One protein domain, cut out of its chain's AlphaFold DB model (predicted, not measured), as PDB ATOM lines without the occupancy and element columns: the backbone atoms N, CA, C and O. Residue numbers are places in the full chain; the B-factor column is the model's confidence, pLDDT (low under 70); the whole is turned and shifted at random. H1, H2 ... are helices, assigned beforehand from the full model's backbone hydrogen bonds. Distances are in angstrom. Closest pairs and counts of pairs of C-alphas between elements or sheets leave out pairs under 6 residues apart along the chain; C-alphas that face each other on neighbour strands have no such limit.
ATOM      1  N   TYR A 345     111.535 102.179 124.834       70.31
ATOM      2  CA  TYR A 345     111.939 101.787 126.184       70.31
ATOM      3  C   TYR A 345     113.445 101.471 126.243       70.31
ATOM      4  O   TYR A 345     113.974 100.751 125.399       70.31
ATOM      5  N   GLY A 346     114.138 102.053 127.224       81.38
ATOM      6  CA  GLY A 346     115.566 101.837 127.455       81.38
ATOM      7  C   GLY A 346     115.793 100.836 128.582       81.38
ATOM      8  O   GLY A 346     115.034 100.818 129.548       81.38
ATOM      9  N   MET A 347     116.848 100.034 128.474       87.19
ATOM     10  CA  MET A 347     117.316  99.132 129.524       87.19
ATOM     11  C   MET A 347     118.792  99.407 129.787       87.19
ATOM     12  O   MET A 347     119.547  99.697 128.856       87.19
ATOM     13  N   VAL A 348     119.188  99.328 131.052       91.12
ATOM     14  CA  VAL A 348     120.596  99.303 131.459       91.12
ATOM     15  C   VAL A 348     120.945  97.894 131.928       91.12
ATOM     16  O   VAL A 348     120.062  97.169 132.386       91.12
ATOM     17  N   ASP A 349     122.214  97.495 131.832       89.62
ATOM     18  CA  ASP A 349     122.605  96.159 132.292       89.62
ATOM     19  C   ASP A 349     122.226  95.961 133.776       89.62
ATOM     20  O   ASP A 349     122.508  96.847 134.598       89.62
ATOM     21  N   PRO A 350     121.622  94.814 134.152       91.44
ATOM     22  CA  PRO A 350     121.003  94.588 135.463       91.44
ATOM     23  C   PRO A 350     122.032  94.254 136.559       91.44
ATOM     24  O   PRO A 350     121.872  93.321 137.345       91.44
ATOM     25  N   TYR A 351     123.125  95.016 136.615       95.12
ATOM     26  CA  TYR A 351     124.234  94.824 137.546       95.12
ATOM     27  C   TYR A 351     124.454  96.084 138.399       95.12
ATOM     28  O   TYR A 351     125.466  96.768 138.248       95.12
ATOM     29  N   PRO A 352     123.549  96.410 139.341       94.81
ATOM     30  CA  PRO A 352     123.658  97.624 140.158       94.81
ATOM     31  C   PRO A 352     124.977  97.700 140.945       94.81
ATOM     32  O   PRO A 352     125.599  98.756 141.026       94.81
ATOM     33  N   VAL A 353     125.485  96.562 141.434       97.00
ATOM     34  CA  VAL A 353     126.794  96.495 142.111       97.00
ATOM     35  C   VAL A 353     127.941  96.905 141.181       97.00
ATOM     36  O   VAL A 353     128.878  97.568 141.622       97.00
ATOM     37  N   PHE A 354     127.878  96.536 139.900       96.88
ATOM     38  CA  PHE A 354     128.879  96.944 138.915       96.88
ATOM     39  C   PHE A 354     128.851  98.463 138.723       96.88
ATOM     40  O   PHE A 354     129.887  99.109 138.884       96.88
ATOM     41  N   TRP A 355     127.671  99.043 138.486       97.00
ATOM     42  CA  TRP A 355     127.508 100.492 138.328       97.00
ATOM     43  C   TRP A 355     128.011 101.263 139.554       97.00
ATOM     44  O   TRP A 355     128.801 102.201 139.413       97.00
ATOM     45  N   ASN A 356     127.695 100.781 140.759       97.19
ATOM     46  CA  ASN A 356     128.207 101.334 142.010       97.19
ATOM     47  C   ASN A 356     129.744 101.353 142.070       97.19
ATOM     48  O   ASN A 356     130.366 102.344 142.470       97.19
ATOM     49  N   LEU A 357     130.380 100.242 141.686       98.00
ATOM     50  CA  LEU A 357     131.835 100.093 141.716       98.00
ATOM     51  C   LEU A 357     132.528 100.971 140.670       98.00
ATOM     52  O   LEU A 357     133.554 101.580 140.981       98.00
ATOM     53  N   ILE A 358     131.953 101.115 139.473       97.50
ATOM     54  CA  ILE A 358     132.450 102.059 138.464       97.50
ATOM     55  C   ILE A 358     132.296 103.506 138.962       97.50
ATOM     56  O   ILE A 358     133.229 104.305 138.833       97.50
ATOM     57  N   GLY A 359     131.182 103.843 139.619       96.56
ATOM     58  CA  GLY A 359     130.992 105.142 140.269       96.56
ATOM     59  C   GLY A 359     132.050 105.428 141.342       96.56
ATOM     60  O   GLY A 359     132.652 106.506 141.364       96.56
ATOM     61  N   LYS A 360     132.370 104.439 142.187       97.25
ATOM     62  CA  LYS A 360     133.461 104.525 143.176       97.25
ATOM     63  C   LYS A 360     134.832 104.703 142.526       97.25
ATOM     64  O   LYS A 360     135.636 105.493 143.023       97.25
ATOM     65  N   MET A 361     135.098 104.018 141.414       97.44
ATOM     66  CA  MET A 361     136.324 104.200 140.634       97.44
ATOM     67  C   MET A 361     136.439 105.640 140.111       97.44
ATOM     68  O   MET A 361     137.480 106.278 140.293       97.44
ATOM     69  N   ALA A 362     135.363 106.193 139.546       95.88
ATOM     70  CA  ALA A 362     135.324 107.583 139.099       95.88
ATOM     71  C   ALA A 362     135.541 108.564 140.267       95.88
ATOM     72  O   ALA A 362     136.365 109.474 140.175       95.88
ATOM     73  N   MET A 363     134.897 108.339 141.415       95.19
ATOM     74  CA  MET A 363     135.113 109.145 142.622       95.19
ATOM     75  C   MET A 363     136.564 109.105 143.100       95.19
ATOM     76  O   MET A 363     137.133 110.147 143.429       95.19
ATOM     77  N   ARG A 364     137.198 107.929 143.068       95.50
ATOM     78  CA  ARG A 364     138.612 107.791 143.416       95.50
ATOM     79  C   ARG A 364     139.504 108.601 142.475       95.50
ATOM     80  O   ARG A 364     140.417 109.278 142.947       95.50
ATOM     81  N   MET A 365     139.227 108.580 141.174       93.00
ATOM     82  CA  MET A 365     139.971 109.372 140.191       93.00
ATOM     83  C   MET A 365     139.753 110.880 140.357       93.00
ATOM     84  O   MET A 365     140.709 111.648 140.260       93.00
ATOM     85  N   LYS A 366     138.534 111.311 140.695       91.19
ATOM     86  CA  LYS A 366     138.230 112.701 141.069       91.19
ATOM     87  C   LYS A 366     139.063 113.151 142.279       91.19
ATOM     88  O   LYS A 366     139.606 114.258 142.279       91.19
ATOM     89  N   ASP A 367     139.203 112.302 143.296       88.94
ATOM     90  CA  ASP A 367     140.008 112.613 144.484       88.94
ATOM     91  C   ASP A 367     141.509 112.678 144.156       88.94
ATOM     92  O   ASP A 367     142.193 113.601 144.600       88.94
ATOM     93  N   ILE A 368     142.016 111.756 143.325       89.56
ATOM     94  CA  ILE A 368     143.403 111.783 142.827       89.56
ATOM     95  C   ILE A 368     143.665 113.071 142.034       89.56
ATOM     96  O   ILE A 368     144.662 113.747 142.285       89.56
ATOM     97  N   ALA A 369     142.756 113.452 141.131       85.38
ATOM     98  CA  ALA A 369     142.860 114.698 140.377       85.38
ATOM     99  C   ALA A 369     142.896 115.915 141.319       85.38
ATOM    100  O   ALA A 369     143.758 116.778 141.185       85.38
ATOM    101  N   THR A 370     142.037 115.949 142.338       81.56
ATOM    102  CA  THR A 370     142.016 117.039 143.331       81.56
ATOM    103  C   THR A 370     143.351 117.155 144.078       81.56
ATOM    104  O   THR A 370     143.912 118.243 144.195       81.56
ATOM    105  N   GLN A 371     143.899 116.028 144.544       83.38
ATOM    106  CA  GLN A 371     145.184 115.988 145.255       83.38
ATOM    107  C   GLN A 371     146.352 116.430 144.362       83.38
ATOM    108  O   GLN A 371     147.221 117.191 144.801       83.38
ATOM    109  N   ALA A 372     146.349 116.003 143.098       80.62
ATOM    110  CA  ALA A 372     147.338 116.422 142.113       80.62
ATOM    111  C   ALA A 372     147.255 117.933 141.824       80.62
ATOM    112  O   ALA A 372     148.290 118.595 141.758       80.62
ATOM    113  N   SER A 373     146.043 118.497 141.727       74.69
ATOM    114  CA  SER A 373     145.821 119.935 141.498       74.69
ATOM    115  C   SER A 373     146.404 120.781 142.628       74.69
ATOM    116  O   SER A 373     147.158 121.725 142.388       74.69
ATOM    117  N   ASN A 374     146.126 120.382 143.873       73.50
ATOM    118  CA  ASN A 374     146.605 121.072 145.073       73.50
ATOM    119  C   ASN A 374     148.138 121.076 145.187       73.50
ATOM    120  O   ASN A 374     148.704 121.969 145.811       73.50
ATOM    121  N   SER A 375     148.810 120.095 144.578       73.12
ATOM    122  CA  SER A 375     150.269 119.951 144.629       73.12
ATOM    123  C   SER A 375     151.006 120.741 143.536       73.12
ATOM    124  O   SER A 375     152.196 121.008 143.683       73.12
ATOM    125  N   LEU A 376     150.333 121.103 142.434       65.31
ATOM    126  CA  LEU A 376     150.963 121.652 141.219       65.31
ATOM    127  C   LEU A 376     150.695 123.150 140.970       65.31
ATOM    128  O   LEU A 376     151.343 123.736 140.102       65.31
ATOM    129  N   GLY A 377     149.798 123.778 141.737       59.19
ATOM    130  CA  GLY A 377     149.455 125.199 141.615       59.19
ATOM    131  C   GLY A 377     148.513 125.505 140.437       59.19
ATOM    132  O   GLY A 377     148.746 125.106 139.295       59.19
ATOM    133  N   ASP A 378     147.453 126.265 140.724       57.62
ATOM    134  CA  ASP A 378     146.249 126.424 139.885       57.62
ATOM    135  C   ASP A 378     146.456 127.234 138.582       57.62
ATOM    136  O   ASP A 378     145.583 127.299 137.722       57.62
ATOM    137  N   SER A 379     147.622 127.866 138.400       58.31
ATOM    138  CA  SER A 379     147.883 128.814 137.299       58.31
ATOM    139  C   SER A 379     148.630 128.223 136.093       58.31
ATOM    140  O   SER A 379     148.980 128.956 135.170       58.31
ATOM    141  N   SER A 380     148.908 126.915 136.084       62.59
ATOM    142  CA  SER A 380     149.598 126.239 134.973       62.59
ATOM    143  C   SER A 380     148.615 125.554 134.014       62.59
ATOM    144  O   SER A 380     147.531 125.133 134.415       62.59
ATOM    145  N   SER A 381     149.000 125.356 132.746       63.06
ATOM    146  CA  SER A 381     148.214 124.557 131.782       63.06
ATOM    147  C   SER A 381     147.912 123.138 132.289       63.06
ATOM    148  O   SER A 381     146.867 122.575 131.969       63.06
ATOM    149  N   ARG A 382     148.785 122.586 133.145       64.56
ATOM    150  CA  ARG A 382     148.566 121.315 133.853       64.56
ATOM    151  C   ARG A 382     147.459 121.417 134.906       64.56
ATOM    152  O   ARG A 382     146.663 120.490 135.000       64.56
ATOM    153  N   GLY A 383     147.365 122.528 135.638       65.00
ATOM    154  CA  GLY A 383     146.271 122.792 136.582       65.00
ATOM    155  C   GLY A 383     144.901 122.773 135.896       65.00
ATOM    156  O   GLY A 383     143.996 122.074 136.343       65.00
ATOM    157  N   TYR A 384     144.785 123.411 134.725       66.25
ATOM    158  CA  TYR A 384     143.556 123.381 133.918       66.25
ATOM    159  C   TYR A 384     143.165 121.959 133.469       66.25
ATOM    160  O   TYR A 384     142.006 121.559 133.602       66.25
ATOM    161  N   SER A 385     144.125 121.160 132.985       72.81
ATOM    162  CA  SER A 385     143.888 119.755 132.614       72.81
ATOM    163  C   SER A 385     143.409 118.903 133.795       72.81
ATOM    164  O   SER A 385     142.533 118.051 133.628       72.81
ATOM    165  N   ILE A 386     143.944 119.143 134.992       75.00
ATOM    166  CA  ILE A 386     143.564 118.415 136.205       75.00
ATOM    167  C   ILE A 386     142.170 118.843 136.693       75.00
ATOM    168  O   ILE A 386     141.342 117.984 137.000       75.00
ATOM    169  N   ALA A 387     141.861 120.144 136.680       75.81
ATOM    170  CA  ALA A 387     140.538 120.672 137.021       75.81
ATOM    171  C   ALA A 387     139.441 120.164 136.066       75.81
ATOM    172  O   ALA A 387     138.330 119.842 136.492       75.81
ATOM    173  N   LYS A 388     139.760 120.014 134.775       81.94
ATOM    174  CA  LYS A 388     138.869 119.359 133.810       81.94
ATOM    175  C   LYS A 388     138.636 117.888 134.168       81.94
ATOM    176  O   LYS A 388     137.499 117.427 134.127       81.94
ATOM    177  N   GLY A 389     139.689 117.173 134.569       83.94
ATOM    178  CA  GLY A 389     139.604 115.779 135.011       83.94
ATOM    179  C   GLY A 389     138.691 115.613 136.222       83.94
ATOM    180  O   GLY A 389     137.838 114.731 136.225       83.94
ATOM    181  N   TYR A 390     138.794 116.517 137.202       87.06
ATOM    182  CA  TYR A 390     137.877 116.566 138.341       87.06
ATOM    183  C   TYR A 390     136.408 116.614 137.898       87.06
ATOM    184  O   TYR A 390     135.601 115.817 138.377       87.06
ATOM    185  N   GLN A 391     136.056 117.515 136.972       88.69
ATOM    186  CA  GLN A 391     134.666 117.651 136.524       88.69
ATOM    187  C   GLN A 391     134.186 116.421 135.755       88.69
ATOM    188  O   GLN A 391     133.093 115.936 136.026       88.69
ATOM    189  N   VAL A 392     135.018 115.874 134.864       91.81
ATOM    190  CA  VAL A 392     134.686 114.667 134.092       91.81
ATOM    191  C   VAL A 392     134.411 113.493 135.027       91.81
ATOM    192  O   VAL A 392     133.362 112.868 134.925       91.81
ATOM    193  N   PHE A 393     135.293 113.226 135.994       94.50
ATOM    194  CA  PHE A 393     135.104 112.118 136.933       94.50
ATOM    195  C   PHE A 393     133.942 112.340 137.908       94.50
ATOM    196  O   PHE A 393     133.274 111.380 138.287       94.50
ATOM    197  N   LYS A 394     133.658 113.591 138.292       94.19
ATOM    198  CA  LYS A 394     132.458 113.926 139.068       94.19
ATOM    199  C   LYS A 394     131.186 113.618 138.274       94.19
ATOM    200  O   LYS A 394     130.289 112.972 138.808       94.19
ATOM    201  N   THR A 395     131.120 114.057 137.017       95.00
ATOM    202  CA  THR A 395     129.997 113.756 136.122       95.00
ATOM    203  C   THR A 395     129.858 112.253 135.922       95.00
ATOM    204  O   THR A 395     128.769 111.726 136.122       95.00
ATOM    205  N   PHE A 396     130.962 111.555 135.644       96.75
ATOM    206  CA  PHE A 396     130.987 110.104 135.485       96.75
ATOM    207  C   PHE A 396     130.385 109.400 136.705       96.75
ATOM    208  O   PHE A 396     129.471 108.597 136.552       96.75
ATOM    209  N   ALA A 397     130.830 109.750 137.916       96.69
ATOM    210  CA  ALA A 397     130.298 109.171 139.145       96.69
ATOM    211  C   ALA A 397     128.781 109.381 139.281       96.69
ATOM    212  O   ALA A 397     128.063 108.414 139.512       96.69
ATOM    213  N   SER A 398     128.291 110.608 139.061       97.06
ATOM    214  CA  SER A 398     126.849 110.897 139.124       97.06
ATOM    215  C   SER A 398     126.038 110.160 138.052       97.06
ATOM    216  O   SER A 398     124.912 109.751 138.301       97.06
ATOM    217  N   THR A 399     126.606 109.952 136.860       97.06
ATOM    218  CA  THR A 399     125.954 109.173 135.799       97.06
ATOM    219  C   THR A 399     125.834 107.703 136.192       97.06
ATOM    220  O   THR A 399     124.779 107.116 135.988       97.06
ATOM    221  N   MET A 400     126.879 107.112 136.780       97.69
ATOM    222  CA  MET A 400     126.831 105.721 137.243       97.69
ATOM    223  C   MET A 400     125.843 105.526 138.393       97.69
ATOM    224  O   MET A 400     125.172 104.504 138.425       97.69
ATOM    225  N   GLU A 401     125.711 106.507 139.291       97.38
ATOM    226  CA  GLU A 401     124.695 106.511 140.353       97.38
ATOM    227  C   GLU A 401     123.274 106.493 139.765       97.38
ATOM    228  O   GLU A 401     122.461 105.654 140.134       97.38
ATOM    229  N   THR A 402     122.996 107.329 138.757       96.88
ATOM    230  CA  THR A 402     121.700 107.298 138.053       96.88
ATOM    231  C   THR A 402     121.448 105.955 137.356       96.88
ATOM    232  O   THR A 402     120.332 105.443 137.393       96.88
ATOM    233  N   ILE A 403     122.466 105.365 136.718       97.00
ATOM    234  CA  ILE A 403     122.336 104.055 136.061       97.00
ATOM    235  C   ILE A 403     122.120 102.938 137.096       97.00
ATOM    236  O   ILE A 403     121.303 102.053 136.860       97.00
ATOM    237  N   GLU A 404     122.795 102.991 138.247       97.31
ATOM    238  CA  GLU A 404     122.595 102.063 139.367       97.31
ATOM    239  C   GLU A 404     121.147 102.098 139.872       97.31
ATOM    240  O   GLU A 404     120.519 101.047 139.998       97.31
ATOM    241  N   GLU A 405     120.597 103.293 140.110       96.69
ATOM    242  CA  GLU A 405     119.203 103.474 140.527       96.69
ATOM    243  C   GLU A 405     118.219 102.891 139.504       96.69
ATOM    244  O   GLU A 405     117.290 102.173 139.873       96.69
ATOM    245  N   ILE A 406     118.441 103.154 138.211       95.50
ATOM    246  CA  ILE A 406     117.610 102.605 137.132       95.50
ATOM    247  C   ILE A 406     117.714 101.076 137.099       95.50
ATOM    248  O   ILE A 406     116.688 100.406 137.009       95.50
ATOM    249  N   ALA A 407     118.921 100.512 137.218       94.88
ATOM    250  CA  ALA A 407     119.131  99.066 137.225       94.88
ATOM    251  C   ALA A 407     118.387  98.387 138.388       94.88
ATOM    252  O   ALA A 407     117.794  97.323 138.198       94.88
ATOM    253  N   LEU A 408     118.378  99.001 139.579       94.75
ATOM    254  CA  LEU A 408     117.625  98.511 140.740       94.75
ATOM    255  C   LEU A 408     116.115  98.502 140.475       94.75
ATOM    256  O   LEU A 408     115.468  97.479 140.690       94.75
ATOM    257  N   LEU A 409     115.571  99.609 139.963       93.94
ATOM    258  CA  LEU A 409     114.141  99.727 139.656       93.94
ATOM    259  C   LEU A 409     113.710  98.726 138.577       93.94
ATOM    260  O   LEU A 409     112.721  98.019 138.753       93.94
ATOM    261  N   GLN A 410     114.489  98.598 137.498       91.06
ATOM    262  CA  GLN A 410     114.209  97.644 136.420       91.06
ATOM    263  C   GLN A 410     114.267  96.191 136.901       91.06
ATOM    264  O   GLN A 410     113.435  95.381 136.497       91.06
ATOM    265  N   THR A 411     115.196  95.864 137.807       88.25
ATOM    266  CA  THR A 411     115.295  94.523 138.408       88.25
ATOM    267  C   THR A 411     114.068  94.189 139.261       88.25
ATOM    268  O   THR A 411     113.601  93.051 139.245       88.25
ATOM    269  N   SER A 412     113.519  95.173 139.975       88.81
ATOM    270  CA  SER A 412     112.303  95.020 140.788       88.81
ATOM    271  C   SER A 412     110.998  95.193 139.998       88.81
ATOM    272  O   SER A 412     109.921  95.090 140.583       88.81
ATOM    273  N   ASN A 413     111.072  95.436 138.681       86.12
ATOM    274  CA  ASN A 413     109.935  95.778 137.820       86.12
ATOM    275  C   ASN A 413     109.126  96.991 138.331       86.12
ATOM    276  O   ASN A 413     107.899  97.029 138.235       86.12
ATOM    277  N   GLU A 414     109.824  97.968 138.907       88.31
ATOM    278  CA  GLU A 414     109.257  99.234 139.367       88.31
ATOM    279  C   GLU A 414     109.294 100.286 138.248       88.31
ATOM    280  O   GLU A 414     110.186 100.296 137.394       88.31
ATOM    281  N   GLU A 415     108.315 101.193 138.245       86.31
ATOM    282  CA  GLU A 415     108.242 102.263 137.251       86.31
ATOM    283  C   GLU A 415     109.362 103.295 137.441       86.31
ATOM    284  O   GLU A 415     109.654 103.748 138.548       86.31
ATOM    285  N   LEU A 416     109.960 103.717 136.328       86.88
ATOM    286  CA  LEU A 416     110.958 104.779 136.323       86.88
ATOM    287  C   LEU A 416     110.288 106.150 136.405       86.88
ATOM    288  O   LEU A 416     109.279 106.417 135.751       86.88
ATOM    289  N   SER A 417     110.913 107.066 137.141       85.94
ATOM    290  CA  SER A 417     110.485 108.462 137.151       85.94
ATOM    291  C   SER A 417     110.647 109.112 135.773       85.94
ATOM    292  O   SER A 417     111.484 108.723 134.955       85.94
ATOM    293  N   TYR A 418     109.892 110.185 135.540       79.88
ATOM    294  CA  TYR A 418     109.970 110.962 134.303       79.88
ATOM    295  C   TYR A 418     111.403 111.422 133.959       79.88
ATOM    296  O   TYR A 418     111.826 111.330 132.805       79.88
ATOM    297  N   GLU A 419     112.180 111.868 134.952       82.94
ATOM    298  CA  GLU A 419     113.564 112.308 134.729       82.94
ATOM    299  C   GLU A 419     114.506 111.139 134.405       82.94
ATOM    300  O   GLU A 419     115.388 111.291 133.560       82.94
ATOM    301  N   GLN A 420     114.293 109.954 134.987       88.69
ATOM    302  CA  GLN A 420     115.046 108.742 134.637       88.69
ATOM    303  C   GLN A 420     114.724 108.271 133.213       88.69
ATOM    304  O   GLN A 420     115.632 107.943 132.448       88.69
ATOM    305  N   VAL A 421     113.453 108.320 132.802       84.94
ATOM    306  CA  VAL A 421     113.057 108.037 131.413       84.94
ATOM    307  C   VAL A 421     113.720 109.026 130.453       84.94
ATOM    308  O   VAL A 421     114.294 108.622 129.441       84.94
ATOM    309  N   ARG A 422     113.701 110.327 130.772       82.38
ATOM    310  CA  ARG A 422     114.381 111.354 129.970       82.38
ATOM    311  C   ARG A 422     115.892 111.114 129.908       82.38
ATOM    312  O   ARG A 422     116.477 111.250 128.833       82.38
ATOM    313  N   PHE A 423     116.514 110.741 131.025       88.88
ATOM    314  CA  PHE A 423     117.926 110.378 131.084       88.88
ATOM    315  C   PHE A 423     118.235 109.231 130.112       88.88
ATOM    316  O   PHE A 423     119.072 109.415 129.226       88.88
ATOM    317  N   MET A 424     117.499 108.116 130.173       87.19
ATOM    318  CA  MET A 424     117.687 106.977 129.261       87.19
ATOM    319  C   MET A 424     117.531 107.364 127.789       87.19
ATOM    320  O   MET A 424     118.325 106.944 126.954       87.19
ATOM    321  N   LYS A 425     116.567 108.231 127.463       82.62
ATOM    322  CA  LYS A 425     116.350 108.724 126.091       82.62
ATOM    323  C   LYS A 425     117.453 109.667 125.590       82.62
ATOM    324  O   LYS A 425     117.443 110.040 124.422       82.62
ATOM    325  N   SER A 426     118.400 110.059 126.446       85.94
ATOM    326  CA  SER A 426     119.410 111.077 126.148       85.94
ATOM    327  C   SER A 426     120.851 110.565 126.072       85.94
ATOM    328  O   SER A 426     121.777 111.320 126.367       85.94
ATOM    329  N   VAL A 427     121.058 109.303 125.661       88.12
ATOM    330  CA  VAL A 427     122.392 108.665 125.572       88.12
ATOM    331  C   VAL A 427     123.376 109.519 124.775       88.12
ATOM    332  O   VAL A 427     124.306 110.083 125.346       88.12
ATOM    333  N   MET A 428     123.144 109.678 123.469       86.69
ATOM    334  CA  MET A 428     124.018 110.474 122.597       86.69
ATOM    335  C   MET A 428     123.636 111.956 122.575       86.69
ATOM    336  O   MET A 428     124.508 112.823 122.472       86.69
ATOM    337  N   GLU A 429     122.346 112.270 122.713       85.19
ATOM    338  CA  GLU A 429     121.825 113.633 122.620       85.19
ATOM    339  C   GLU A 429     120.640 113.890 123.544       85.19
ATOM    340  O   GLU A 429     119.725 113.083 123.645       85.19
ATOM    341  N   LYS A 430     120.609 115.071 124.166       75.50
ATOM    342  CA  LYS A 430     119.421 115.574 124.860       75.50
ATOM    343  C   LYS A 430     118.425 116.050 123.803       75.50
ATOM    344  O   LYS A 430     118.563 117.161 123.293       75.50
ATOM    345  N   SER A 431     117.469 115.185 123.466       61.62
ATOM    346  CA  SER A 431     116.315 115.472 122.601       61.62
ATOM    347  C   SER A 431     116.700 115.969 121.198       61.62
ATOM    348  O   SER A 431     116.653 117.164 120.892       61.62
ATOM    349  N   SER A 432     117.070 115.049 120.305       51.84
ATOM    350  CA  SER A 432     117.315 115.385 118.897       51.84
ATOM    351  C   SER A 432     116.001 115.623 118.159       51.84
ATOM    352  O   SER A 432     115.289 114.700 117.766       51.84
ATOM    353  N   PHE A 433     115.689 116.895 117.938       52.03
ATOM    354  CA  PHE A 433     114.700 117.303 116.953       52.03
ATOM    355  C   PHE A 433     115.281 117.137 115.537       52.03
ATOM    356  O   PHE A 433     116.136 117.919 115.121       52.03
ATOM    357  N   GLY A 434     114.764 116.172 114.772       51.06
ATOM    358  CA  GLY A 434     114.946 116.088 113.315       51.06
ATOM    359  C   GLY A 434     116.238 115.423 112.817       51.06
ATOM    360  O   GLY A 434     117.055 114.940 113.588       51.06
ATOM    361  N   SER A 435     116.392 115.378 111.489       52.47
ATOM    362  CA  SER A 435     117.601 114.908 110.802       52.47
ATOM    363  C   SER A 435     118.631 116.040 110.721       52.47
ATOM    364  O   SER A 435     118.320 117.110 110.195       52.47
ATOM    365  N   GLY A 436     119.844 115.807 111.217       62.19
ATOM    366  CA  GLY A 436     120.945 116.770 111.263       62.19
ATOM    367  C   GLY A 436     122.217 116.122 111.818       62.19
ATOM    368  O   GLY A 436     122.202 114.944 112.164       62.19
ATOM    369  N   GLU A 437     123.314 116.877 111.879       69.12
ATOM    370  CA  GLU A 437     124.566 116.393 112.477       69.12
ATOM    371  C   GLU A 437     124.407 116.107 113.973       69.12
ATOM    372  O   GLU A 437     123.713 116.843 114.684       69.12
ATOM    373  N   THR A 438     125.104 115.071 114.450       74.38
ATOM    374  CA  THR A 438     125.066 114.675 115.855       74.38
ATOM    375  C   THR A 438     125.631 115.783 116.750       74.38
ATOM    376  O   THR A 438     126.756 116.252 116.555       74.38
ATOM    377  N   LYS A 439     124.861 116.220 117.750       82.50
ATOM    378  CA  LYS A 439     125.221 117.309 118.677       82.50
ATOM    379  C   LYS A 439     126.083 116.857 119.853       82.50
ATOM    380  O   LYS A 439     126.697 117.712 120.491       82.50
ATOM    381  N   TYR A 440     126.127 115.555 120.150       88.44
ATOM    382  CA  TYR A 440     126.891 114.966 121.262       88.44
ATOM    383  C   TYR A 440     126.622 115.645 122.624       88.44
ATOM    384  O   TYR A 440     127.521 115.801 123.449       88.44
ATOM    385  N   ASN A 441     125.392 116.111 122.859       88.62
ATOM    386  CA  ASN A 441     124.999 116.810 124.091       88.62
ATOM    387  C   ASN A 441     124.267 115.900 125.100       88.62
ATOM    388  O   ASN A 441     123.770 116.396 126.115       88.62
ATOM    389  N   GLY A 442     124.181 114.598 124.808       90.62
ATOM    390  CA  GLY A 442     123.647 113.557 125.686       90.62
ATOM    391  C   GLY A 442     124.577 113.231 126.845       90.62
ATOM    392  O   GLY A 442     125.662 113.806 126.944       90.62
ATOM    393  N   TRP A 443     124.155 112.324 127.727       92.50
ATOM    394  CA  TRP A 443     124.924 111.972 128.924       92.50
ATOM    395  C   TRP A 443     126.186 111.159 128.610       92.50
ATOM    396  O   TRP A 443     127.223 111.437 129.209       92.50
ATOM    397  N   TYR A 444     126.154 110.232 127.645       92.69
ATOM    398  CA  TYR A 444     127.304 109.377 127.314       92.69
ATOM    399  C   TYR A 444     128.500 110.187 126.780       92.69
ATOM    400  O   TYR A 444     129.605 110.033 127.305       92.69
ATOM    401  N   PRO A 445     128.319 111.149 125.852       94.31
ATOM    402  CA  PRO A 445     129.391 112.056 125.448       94.31
ATOM    403  C   PRO A 445     130.048 112.857 126.578       94.31
ATOM    404  O   PRO A 445     131.212 113.233 126.453       94.31
ATOM    405  N   GLN A 446     129.347 113.117 127.692       93.00
ATOM    406  CA  GLN A 446     129.933 113.849 128.825       93.00
ATOM    407  C   GLN A 446     130.912 113.004 129.652       93.00
ATOM    408  O   GLN A 446     131.599 113.547 130.515       93.00
ATOM    409  N   LEU A 447     131.001 111.697 129.391       93.50
ATOM    410  CA  LEU A 447     131.942 110.797 130.059       93.50
ATOM    411  C   LEU A 447     133.367 110.899 129.486       93.50
ATOM    412  O   LEU A 447     134.310 110.373 130.075       93.50
ATOM    413  N   PHE A 448     133.548 111.596 128.359       91.38
ATOM    414  CA  PHE A 448     134.826 111.695 127.658       91.38
ATOM    415  C   PHE A 448     135.624 112.932 128.080       91.38
ATOM    416  O   PHE A 448     135.153 114.067 128.023       91.38
ATOM    417  N   TYR A 449     136.897 112.725 128.426       87.81
ATOM    418  CA  TYR A 449     137.775 113.793 128.915       87.81
ATOM    419  C   TYR A 449     138.078 114.887 127.874       87.81
ATOM    420  O   TYR A 449     138.185 116.067 128.210       87.81
ATOM    421  N   GLY A 450     138.274 114.512 126.607       85.06
ATOM    422  CA  GLY A 450     138.719 115.419 125.544       85.06
ATOM    423  C   GLY A 450     137.605 116.328 125.026       85.06
ATOM    424  O   GLY A 450     137.517 117.503 125.391       85.06
ATOM    425  N   SER A 451     136.773 115.781 124.151       88.44
ATOM    426  CA  SER A 451     135.608 116.434 123.556       88.44
ATOM    427  C   SER A 451     134.429 115.466 123.618       88.44
ATOM    428  O   SER A 451     134.658 114.272 123.424       88.44
ATOM    429  N   PRO A 452     133.180 115.939 123.785       88.69
ATOM    430  CA  PRO A 452     132.004 115.079 123.658       88.69
ATOM    431  C   PRO A 452     131.945 114.325 122.321       88.69
ATOM    432  O   PRO A 452     131.457 113.202 122.257       88.69
ATOM    433  N   LYS A 453     132.520 114.894 121.252       90.19
ATOM    434  CA  LYS A 453     132.615 114.229 119.940       90.19
ATOM    435  C   LYS A 453     133.482 112.969 119.956       90.19
ATOM    436  O   LYS A 453     133.290 112.111 119.103       90.19
ATOM    437  N   ASN A 454     134.390 112.831 120.927       91.06
ATOM    438  CA  ASN A 454     135.235 111.643 121.053       91.06
ATOM    439  C   ASN A 454     134.415 110.378 121.329       91.06
ATOM    440  O   ASN A 454     134.902 109.292 121.051       91.06
ATOM    441  N   ALA A 455     133.172 110.512 121.803       89.62
ATOM    442  CA  ALA A 455     132.236 109.398 121.934       89.62
ATOM    443  C   ALA A 455     131.897 108.708 120.603       89.62
ATOM    444  O   ALA A 455     131.362 107.608 120.612       89.62
ATOM    445  N   GLY A 456     132.160 109.360 119.464       87.69
ATOM    446  CA  GLY A 456     132.016 108.768 118.133       87.69
ATOM    447  C   GLY A 456     133.327 108.267 117.525       87.69
ATOM    448  O   GLY A 456     133.322 107.872 116.362       87.69
ATOM    449  N   ASN A 457     134.449 108.333 118.250       89.75
ATOM    450  CA  ASN A 457     135.719 107.827 117.741       89.75
ATOM    451  C   ASN A 457     135.725 106.297 117.783       89.75
ATOM    452  O   ASN A 457     135.230 105.691 118.730       89.75
ATOM    453  N   ARG A 458     136.330 105.683 116.766       90.44
ATOM    454  CA  ARG A 458     136.642 104.254 116.767       90.44
ATOM    455  C   ARG A 458     137.831 104.004 117.699       90.44
ATOM    456  O   ARG A 458     138.834 104.701 117.564       90.44
TER     457      ARG A 458
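What this domain is: This is residues 345 to 458 of the 569 residues of the protein "Exportin-7" of Phytophthora nicotianae (UniProt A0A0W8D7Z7). A long hairpin of two helices, H1 and H2, side by side and running opposite ways, makes the longest dimension of the domain. Two very short helices, H4 and H5, sit over the middle of H2, on the side away from H1, while the short helix H3 lies near the far end of H2 and a long loop, residues 425 to 443, reaches out between H3 and H4. The printed part has 114 residues with five named helices, H1 to H5 in order along the chain, and no named strand; the class is all helix. The whole is only just loose, close to compact, with a radius of gyration of the C-alphas of 16.3 A, and its C-alphas span 48 by 37 by 26 A.

Where its parts are: After residues 345 to 351, H1 takes residues 352 to 376, from C-alpha 352 at (123.658, 97.624, 140.158), and is 36.4 A long from first to last C-alpha. H2, residues 381 to 411, is the longest helix at 45.1 A and ends with C-alpha 411 at (115.295, 94.523, 138.408). H3 is residues 418 to 424 and 10.0 A long. H4, residues 444 to 447, measures 5.6 A, and H5, residues 452 to 456, measures 8.4 A and ends with C-alpha 456 at (132.016, 108.768, 118.133).

How they stand to each other: H1 and H2 form a helical hairpin. They touch at a shallow tilt of 14 degrees, opposite ways, and their closest C-alphas, those of Gly 359 and Ala 397, are 4.2 A apart. H2 touches H4 with residues 392 to 396 alone; the closest C-alphas are those of Phe 396 and Leu 447, at 5.6 A. H4 touches H5, with the C-alphas of Pro 445 and Pro 452 closest at 4.4 A. H3 touches no helix; it is close to H2 but not clearly touching, at a steep tilt of 65 degrees, with the C-alphas of Ile 406 and Gln 420 closest at 7.1 A. H3 and H4 are apart, and H1 is apart from H3, H4 and H5. In H1, H2 and H3 every O i to N i+4 pair is within hydrogen-bond range; in H5 it is 0 of 1, beside 2 of 2 O i to N i+3 pairs, and H4 is too short for an O i to N i+4 pair.

The domain as a whole: The two C-alphas farthest apart, those of Ser 379 and Asn 413, are 50.3 A from each other. The printed part has no cut. The link from H3 to H4, 19 residues, is long; those from H1 to H2 and from H4 to H5 are tight, and that from H2 to H3 is short. The mean pLDDT of the printed part is 85.1, and it is under 70 at residues 376 to 384 and 431 to 437.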